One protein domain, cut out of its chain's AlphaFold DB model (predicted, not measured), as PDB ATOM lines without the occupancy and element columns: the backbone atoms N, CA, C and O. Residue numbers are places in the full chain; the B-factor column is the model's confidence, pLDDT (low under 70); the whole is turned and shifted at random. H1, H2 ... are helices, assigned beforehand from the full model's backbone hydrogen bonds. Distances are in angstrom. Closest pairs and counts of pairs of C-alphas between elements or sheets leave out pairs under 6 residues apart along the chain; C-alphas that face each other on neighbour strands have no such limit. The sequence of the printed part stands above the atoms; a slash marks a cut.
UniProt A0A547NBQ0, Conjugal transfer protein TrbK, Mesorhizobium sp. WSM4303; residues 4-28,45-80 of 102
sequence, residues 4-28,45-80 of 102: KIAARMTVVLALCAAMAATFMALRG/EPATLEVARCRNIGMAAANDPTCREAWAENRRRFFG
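This is residues 4 to 28 and 45 to 80 of the 102 residues of the protein "Conjugal transfer protein TrbK" of Mesorhizobium sp. WSM4303 (UniProt A0A547NBQ0). A long, straight helix, H1, stands free, well away from a small cluster of three helices on the other side of a cut in the chain. In the cluster, H2 and H4 pack on each other at a steep angle, and the short H3 makes the turn between the end of H2 and the beginning of H4. The printed part has 61 residues, with four named helices in the order H1, H2, H3, H4 and no named strand, and its class is all helix. The whole is extended, with a radius of gyration of the C-alphas of 20.0 A, and H1 and the cluster together span 56 by 27 by 19 A.

The longest helix, H1, residues 4 to 28, touches no helix. It is apart from H2, residues 45 to 56, from H3, residues 58 to 63, and from H4, residues 65 to 78. H2 and H4 touch, and their closest C-alphas, those of Cys 54 and Cys 67, are 5.6 A apart. They run opposite ways at a steep tilt of 58 degrees, with their centres 9.7 A apart. H2 and H3 are close but not clearly touching, with the C-alphas of Cys 54 and Ala 61 closest at 5.5 A. Their lines are about perpendicular, at 75 degrees. H3 and H4 only just touch, with 3 pairs of C-alphas within 8 A, and touch only at the corner by their link. The closest of these C-alphas are those of Ala 61 and Cys 67, 5.6 A apart, and H4 touches H3 with residues 67 to 68 alone. The lines of H3 and H4 are about perpendicular, at 73 degrees. In H1, H2 and H4 every O i to N i+4 pair is within hydrogen-bond range; in H3 0 of 2 are, while 3 of its 3 O i to N i+3 pairs are within range.

H1 has 25 residues and runs 35.9 A from C-alpha 4 at (78.911, 33.686, 36.553) to C-alpha 28 at (59.058, 28.723, 7.107). H2 has 12 residues, begins with C-alpha 45 at (28.711, 32.141, 7.395) and is 16.8 A long from first to last C-alpha. H3 has 6 residues. H4 has 14 residues, is 20.1 A long and ends with C-alpha 78 at (35.201, 22.177, 15.813).

The C-alphas farthest apart, those of Lys 4 and Pro 46, are 58.2 A apart. Residues 29 to 44 are not printed, and C-alphas 28 and 45 are 30.5 A apart across this cut, which is the link from H1 to H2. The links from H2 to H3 and from H3 to H4 are tight, with 1 residue each. Residues 75 to 80, of which 75 to 78 belong to H4, stand free. The mean pLDDT of the printed part is 86.2, and residues 27 to 28, 45 to 48 and 80 are under 70.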
ATOM      1  N   LYS A   4      79.676  34.940  36.534       83.25
ATOM      2  CA  LYS A   4      78.911  33.686  36.553       83.25
ATOM      3  C   LYS A   4      77.422  33.871  36.233       83.25
ATOM      4  O   LYS A   4      76.815  33.000  35.617       83.25
ATOM      5  N   ILE A   5      76.833  34.994  36.640       91.56
ATOM      6  CA  ILE A   5      75.436  35.338  36.342       91.56
ATOM      7  C   ILE A   5      75.322  35.805  34.890       91.56
ATOM      8  O   ILE A   5      74.416  35.369  34.189       91.56
ATOM      9  N   ALA A   6      76.285  36.601  34.415       88.25
ATOM     10  CA  ALA A   6      76.351  37.016  33.014       88.25
ATOM     11  C   ALA A   6      76.421  35.803  32.069       88.25
ATOM     12  O   ALA A   6      75.611  35.704  31.155       88.25
ATOM     13  N   ALA A   7      77.287  34.825  32.359       90.75
ATOM     14  CA  ALA A   7      77.401  33.602  31.562       90.75
ATOM     15  C   ALA A   7      76.083  32.807  31.493       90.75
ATOM     16  O   ALA A   7      75.684  32.352  30.424       90.75
ATOM     17  N   ARG A   8      75.368  32.674  32.619       92.50
ATOM     18  CA  ARG A   8      74.061  31.998  32.649       92.50
ATOM     19  C   ARG A   8      73.023  32.725  31.801       92.50
ATOM     20  O   ARG A   8      72.306  32.076  31.050       92.50
ATOM     21  N   MET A   9      72.975  34.053  31.886       95.62
ATOM     22  CA  MET A   9      72.059  34.856  31.074       95.62
ATOM     23  C   MET A   9      72.351  34.705  29.582       95.62
ATOM     24  O   MET A   9      71.421  34.535  28.800       95.62
ATOM     25  N   THR A  10      73.627  34.687  29.189       94.50
ATOM     26  CA  THR A  10      74.022  34.452  27.795       94.50
ATOM     27  C   THR A  10      73.570  33.077  27.302       94.50
ATOM     28  O   THR A  10      73.008  32.986  26.214       94.50
ATOM     29  N   VAL A  11      73.746  32.020  28.104       96.62
ATOM     30  CA  VAL A  11      73.290  30.662  27.750       96.62
ATOM     31  C   VAL A  11      71.769  30.610  27.581       96.62
ATOM     32  O   VAL A  11      71.283  30.041  26.606       96.62
ATOM     33  N   VAL A  12      71.013  31.236  28.487       96.44
ATOM     34  CA  VAL A  12      69.544  31.287  28.395       96.44
ATOM     35  C   VAL A  12      69.096  32.056  27.152       96.44
ATOM     36  O   VAL A  12      68.237  31.568  26.422       96.44
ATOM     37  N   LEU A  13      69.697  33.216  26.860       96.44
ATOM     38  CA  LEU A  13      69.381  33.969  25.643       96.44
ATOM     39  C   LEU A  13      69.676  33.156  24.378       96.44
ATOM     40  O   LEU A  13      68.851  33.141  23.465       96.44
ATOM     41  N   ALA A  14      70.817  32.465  24.333       96.50
ATOM     42  CA  ALA A  14      71.182  31.617  23.204       96.50
ATOM     43  C   ALA A  14      70.176  30.471  23.007       96.50
ATOM     44  O   ALA A  14      69.765  30.207  21.879       96.50
ATOM     45  N   LEU A  15      69.721  29.839  24.096       97.00
ATOM     46  CA  LEU A  15      68.711  28.780  24.042       97.00
ATOM     47  C   LEU A  15      67.362  29.300  23.527       97.00
ATOM     48  O   LEU A  15      66.766  28.691  22.640       97.00
ATOM     49  N   CYS A  16      66.899  30.444  24.038       96.75
ATOM     50  CA  CYS A  16      65.669  31.081  23.572       96.75
ATOM     51  C   CYS A  16      65.750  31.448  22.082       96.75
ATOM     52  O   CYS A  16      64.809  31.191  21.331       96.75
ATOM     53  N   ALA A  17      66.880  32.009  21.642       95.88
ATOM     54  CA  ALA A  17      67.108  32.350  20.240       95.88
ATOM     55  C   ALA A  17      67.122  31.103  19.343       95.88
ATOM     56  O   ALA A  17      66.498  31.110  18.283       95.88
ATOM     57  N   ALA A  18      67.761  30.015  19.786       96.00
ATOM     58  CA  ALA A  18      67.768  28.745  19.066       96.00
ATOM     59  C   ALA A  18      66.351  28.166  18.930       96.00
ATOM     60  O   ALA A  18      65.937  27.836  17.822       96.00
ATOM     61  N   MET A  19      65.568  28.127  20.016       94.94
ATOM     62  CA  MET A  19      64.168  27.685  19.976       94.94
ATOM     63  C   MET A  19      63.321  28.529  19.017       94.94
ATOM     64  O   MET A  19      62.556  27.979  18.225       94.94
ATOM     65  N   ALA A  20      63.470  29.858  19.053       92.12
ATOM     66  CA  ALA A  20      62.759  30.754  18.147       92.12
ATOM     67  C   ALA A  20      63.146  30.514  16.677       92.12
ATOM     68  O   ALA A  20      62.269  30.470  15.814       92.12
ATOM     69  N   ALA A  21      64.437  30.308  16.396       92.69
ATOM     70  CA  ALA A  21      64.937  29.997  15.061       92.69
ATOM     71  C   ALA A  21      64.409  28.648  14.556       92.69
ATOM     72  O   ALA A  21      63.916  28.573  13.435       92.69
ATOM     73  N   THR A  22      64.425  27.606  15.392       90.81
ATOM     74  CA  THR A  22      63.826  26.303  15.077       90.81
ATOM     75  C   THR A  22      62.341  26.456  14.766       90.81
ATOM     76  O   THR A  22      61.886  26.014  13.716       90.81
ATOM     77  N   PHE A  23      61.585  27.160  15.613       86.31
ATOM     78  CA  PHE A  23      60.160  27.394  15.386       86.31
ATOM     79  C   PHE A  23      59.891  28.153  14.080       86.31
ATOM     80  O   PHE A  23      58.970  27.806  13.342       86.31
ATOM     81  N   MET A  24      60.708  29.157  13.756       86.56
ATOM     82  CA  MET A  24      60.614  29.863  12.478       86.56
ATOM     83  C   MET A  24      61.031  29.004  11.287       86.56
ATOM     84  O   MET A  24      60.402  29.125  10.246       86.56
ATOM     85  N   ALA A  25      62.014  28.114  11.416       82.44
ATOM     86  CA  ALA A  25      62.391  27.181  10.354       82.44
ATOM     87  C   ALA A  25      61.267  26.169  10.071       82.44
ATOM     88  O   ALA A  25      60.903  25.944   8.918       82.44
ATOM     89  N   LEU A  26      60.643  25.638  11.129       75.88
ATOM     90  CA  LEU A  26      59.452  24.790  11.033       75.88
ATOM     91  C   LEU A  26      58.273  25.534  10.385       75.88
ATOM     92  O   LEU A  26      57.618  24.994   9.493       75.88
ATOM     93  N   ARG A  27      58.018  26.789  10.776       69.06
ATOM     94  CA  ARG A  27      56.966  27.611  10.153       69.06
ATOM     95  C   ARG A  27      57.306  28.048   8.729       69.06
ATOM     96  O   ARG A  27      56.407  28.116   7.901       69.06
ATOM     97  N   GLY A  28      58.573  28.304   8.423       58.31
ATOM     98  CA  GLY A  28      59.058  28.723   7.107       58.31
ATOM     99  C   GLY A  28      58.913  27.636   6.045       58.31
ATOM    100  O   GLY A  28      58.608  27.953   4.900       58.31
ATOM    101  N   GLU A  45      28.071  30.823   7.295       53.75
ATOM    102  CA  GLU A  45      28.711  32.141   7.395       53.75
ATOM    103  C   GLU A  45      28.347  33.020   8.625       53.75
ATOM    104  O   GLU A  45      29.194  33.820   9.013       53.75
ATOM    105  N   PRO A  46      27.176  32.946   9.305       59.31
ATOM    106  CA  PRO A  46      26.920  33.866  10.424       59.31
ATOM    107  C   PRO A  46      27.789  33.607  11.666       59.31
ATOM    108  O   PRO A  46      28.243  34.554  12.305       59.31
ATOM    109  N   ALA A  47      28.070  32.343  12.003       62.12
ATOM    110  CA  ALA A  47      28.853  32.016  13.200       62.12
ATOM    111  C   ALA A  47      30.344  32.365  13.034       62.12
ATOM    112  O   ALA A  47      31.013  32.758  13.991       62.12
ATOM    113  N   THR A  48      30.869  32.273  11.811       68.75
ATOM    114  CA  THR A  48      32.257  32.632  11.497       68.75
ATOM    115  C   THR A  48      32.471  34.146  11.528       68.75
ATOM    116  O   THR A  48      33.502  34.599  12.034       68.75
ATOM    117  N   LEU A  49      31.492  34.930  11.060       77.69
ATOM    118  CA  LEU A  49      31.522  36.395  11.107       77.69
ATOM    119  C   LEU A  49      31.505  36.930  12.544       77.69
ATOM    120  O   LEU A  49      32.304  37.807  12.877       77.69
ATOM    121  N   GLU A  50      30.675  36.362  13.420       82.06
ATOM    122  CA  GLU A  50      30.619  36.763  14.832       82.06
ATOM    123  C   GLU A  50      31.911  36.416  15.584       82.06
ATOM    124  O   GLU A  50      32.476  37.258  16.286       82.06
ATOM    125  N   VAL A  51      32.477  35.225  15.364       86.62
ATOM    126  CA  VAL A  51      33.789  34.870  15.934       86.62
ATOM    127  C   VAL A  51      34.892  35.804  15.422       86.62
ATOM    128  O   VAL A  51      35.773  36.188  16.197       86.62
ATOM    129  N   ALA A  52      34.852  36.209  14.148       87.56
ATOM    130  CA  ALA A  52      35.804  37.165  13.581       87.56
ATOM    131  C   ALA A  52      35.668  38.562  14.212       87.56
ATOM    132  O   ALA A  52      36.674  39.142  14.632       87.56
ATOM    133  N   ARG A  53      34.436  39.066  14.366       90.00
ATOM    134  CA  ARG A  53      34.140  40.329  15.061       90.00
ATOM    135  C   ARG A  53      34.675  40.308  16.493       90.00
ATOM    136  O   ARG A  53      35.384  41.225  16.905       90.00
ATOM    137  N   CYS A  54      34.403  39.230  17.227       91.88
ATOM    138  CA  CYS A  54      34.840  39.061  18.610       91.88
ATOM    139  C   CYS A  54      36.365  38.957  18.747       91.88
ATOM    140  O   CYS A  54      36.939  39.465  19.706       91.88
ATOM    141  N   ARG A  55      37.063  38.365  17.770       87.69
ATOM    142  CA  ARG A  55      38.536  38.378  17.748       87.69
ATOM    143  C   ARG A  55      39.102  39.776  17.518       87.69
ATOM    144  O   ARG A  55      40.131  40.096  18.104       87.69
ATOM    145  N   ASN A  56      38.440  40.598  16.705       92.12
ATOM    146  CA  ASN A  56      38.905  41.950  16.389       92.12
ATOM    147  C   ASN A  56      38.855  42.898  17.599       92.12
ATOM    148  O   ASN A  56      39.731  43.740  17.759       92.12
ATOM    149  N   ILE A  57      37.867  42.735  18.484       90.88
ATOM    150  CA  ILE A  57      37.743  43.551  19.706       90.88
ATOM    151  C   ILE A  57      38.612  43.039  20.875       90.88
ATOM    152  O   ILE A  57      38.719  43.696  21.912       90.88
ATOM    153  N   GLY A  58      39.251  41.873  20.723       88.50
ATOM    154  CA  GLY A  58      40.254  41.349  21.651       88.50
ATOM    155  C   GLY A  58      39.739  41.163  23.083       88.50
ATOM    156  O   GLY A  58      38.751  40.475  23.317       88.50
ATOM    157  N   MET A  59      40.419  41.777  24.057       89.50
ATOM    158  CA  MET A  59      40.087  41.661  25.488       89.50
ATOM    159  C   MET A  59      38.663  42.135  25.819       89.50
ATOM    160  O   MET A  59      38.059  41.621  26.757       89.50
ATOM    161  N   ALA A  60      38.095  43.063  25.039       89.06
ATOM    162  CA  ALA A  60      36.721  43.523  25.243       89.06
ATOM    163  C   ALA A  60      35.690  42.397  25.029       89.06
ATOM    164  O   ALA A  60      34.669  42.372  25.715       89.06
ATOM    165  N   ALA A  61      35.985  41.415  24.165       87.50
ATOM    166  CA  ALA A  61      35.118  40.255  23.939       87.50
ATOM    167  C   ALA A  61      34.978  39.351  25.170       87.50
ATOM    168  O   ALA A  61      33.997  38.620  25.272       87.50
ATOM    169  N   ALA A  62      35.929  39.385  26.112       86.75
ATOM    170  CA  ALA A  62      35.876  38.536  27.304       86.75
ATOM    171  C   ALA A  62      34.682  38.878  28.212       86.75
ATOM    172  O   ALA A  62      34.149  37.994  28.884       86.75
ATOM    173  N   ASN A  63      34.244  40.141  28.196       90.19
ATOM    174  CA  ASN A  63      33.117  40.629  28.989       90.19
ATOM    175  C   ASN A  63      31.794  40.657  28.203       90.19
ATOM    176  O   ASN A  63      30.742  40.882  28.797       90.19
ATOM    177  N   ASP A  64      31.822  40.415  26.889       90.81
ATOM    178  CA  ASP A  64      30.631  40.418  26.036       90.81
ATOM    179  C   ASP A  64      29.969  39.021  26.046       90.81
ATOM    180  O   ASP A  64      30.599  38.033  25.647       90.81
ATOM    181  N   PRO A  65      28.712  38.888  26.516       91.38
ATOM    182  CA  PRO A  65      28.013  37.603  26.541       91.38
ATOM    183  C   PRO A  65      27.842  36.992  25.143       91.38
ATOM    184  O   PRO A  65      28.055  35.791  24.989       91.38
ATOM    185  N   THR A  66      27.584  37.813  24.125       89.38
ATOM    186  CA  THR A  66      27.414  37.382  22.727       89.38
ATOM    187  C   THR A  66      28.698  36.749  22.199       89.38
ATOM    188  O   THR A  66      28.684  35.699  21.559       89.38
ATOM    189  N   CYS A  67      29.844  37.350  22.526       91.81
ATOM    190  CA  CYS A  67      31.136  36.816  22.110       91.81
ATOM    191  C   CYS A  67      31.505  35.513  22.815       91.81
ATOM    192  O   CYS A  67      32.093  34.622  22.194       91.81
ATOM    193  N   ARG A  68      31.151  35.375  24.099       91.06
ATOM    194  CA  ARG A  68      31.366  34.124  24.839       91.06
ATOM    195  C   ARG A  68      30.556  32.976  24.243       91.06
ATOM    196  O   ARG A  68      31.090  31.876  24.100       91.06
ATOM    197  N   GLU A  69      29.309  33.237  23.863       89.25
ATOM    198  CA  GLU A  69      28.436  32.257  23.212       89.25
ATOM    199  C   GLU A  69      28.961  31.860  21.828       89.25
ATOM    200  O   GLU A  69      29.141  30.670  21.566       89.25
ATOM    201  N   ALA A  70      29.337  32.834  20.992       89.38
ATOM    202  CA  ALA A  70      29.907  32.570  19.669       89.38
ATOM    203  C   ALA A  70      31.173  31.692  19.734       89.38
ATOM    204  O   ALA A  70      31.379  30.795  18.912       89.38
ATOM    205  N   TRP A  71      32.029  31.904  20.738       87.44
ATOM    206  CA  TRP A  71      33.222  31.081  20.951       87.44
ATOM    207  C   TRP A  71      32.904  29.673  21.451       87.44
ATOM    208  O   TRP A  71      33.579  28.719  21.049       87.44
ATOM    209  N   ALA A  72      31.916  29.531  22.335       89.31
ATOM    210  CA  ALA A  72      31.470  28.229  22.814       89.31
ATOM    211  C   ALA A  72      30.899  27.392  21.660       89.31
ATOM    212  O   ALA A  72      31.264  26.226  21.523       89.31
ATOM    213  N   GLU A  73      30.090  28.008  20.802       85.00
ATOM    214  CA  GLU A  73      29.478  27.369  19.637       85.00
ATOM    215  C   GLU A  73      30.525  26.921  18.608       85.00
ATOM    216  O   GLU A  73      30.597  25.749  18.238       85.00
ATOM    217  N   ASN A  74      31.446  27.814  18.229       85.38
ATOM    218  CA  ASN A  74      32.529  27.466  17.308       85.38
ATOM    219  C   ASN A  74      33.404  26.316  17.840       85.38
ATOM    220  O   ASN A  74      33.877  25.480  17.071       85.38
ATOM    221  N   ARG A  75      33.606  26.252  19.163       84.88
ATOM    222  CA  ARG A  75      34.362  25.177  19.812       84.88
ATOM    223  C   ARG A  75      33.622  23.839  19.762       84.88
ATOM    224  O   ARG A  75      34.246  22.844  19.407       84.88
ATOM    225  N   ARG A  76      32.329  23.813  20.107       84.06
ATOM    226  CA  ARG A  76      31.478  22.607  20.031       84.06
ATOM    227  C   ARG A  76      31.542  21.989  18.638       84.06
ATOM    228  O   ARG A  76      31.877  20.816  18.475       84.06
ATOM    229  N   ARG A  77      31.380  22.835  17.628       78.12
ATOM    230  CA  ARG A  77      31.397  22.408  16.238       78.12
ATOM    231  C   ARG A  77      32.761  21.941  15.744       78.12
ATOM    232  O   ARG A  77      32.835  20.964  15.004       78.12
ATOM    233  N   PHE A  78      33.842  22.606  16.157       77.00
ATOM    234  CA  PHE A  78      35.201  22.177  15.813       77.00
ATOM    235  C   PHE A  78      35.523  20.793  16.383       77.00
ATOM    236  O   PHE A  78      36.168  19.986  15.720       77.00
ATOM    237  N   PHE A  79      35.036  20.497  17.590       83.12
ATOM    238  CA  PHE A  79      35.188  19.179  18.203       83.12
ATOM    239  C   PHE A  79      34.176  18.141  17.705       83.12
ATOM    240  O   PHE A  79      34.183  17.015  18.197       83.12
ATOM    241  N   GLY A  80      33.329  18.486  16.730       68.81
ATOM    242  CA  GLY A  80      32.394  17.545  16.119       68.81
ATOM    243  C   GLY A  80      31.348  16.994  17.089       68.81
ATOM    244  O   GLY A  80      30.773  15.943  16.814       68.81
TER     245      GLY A  80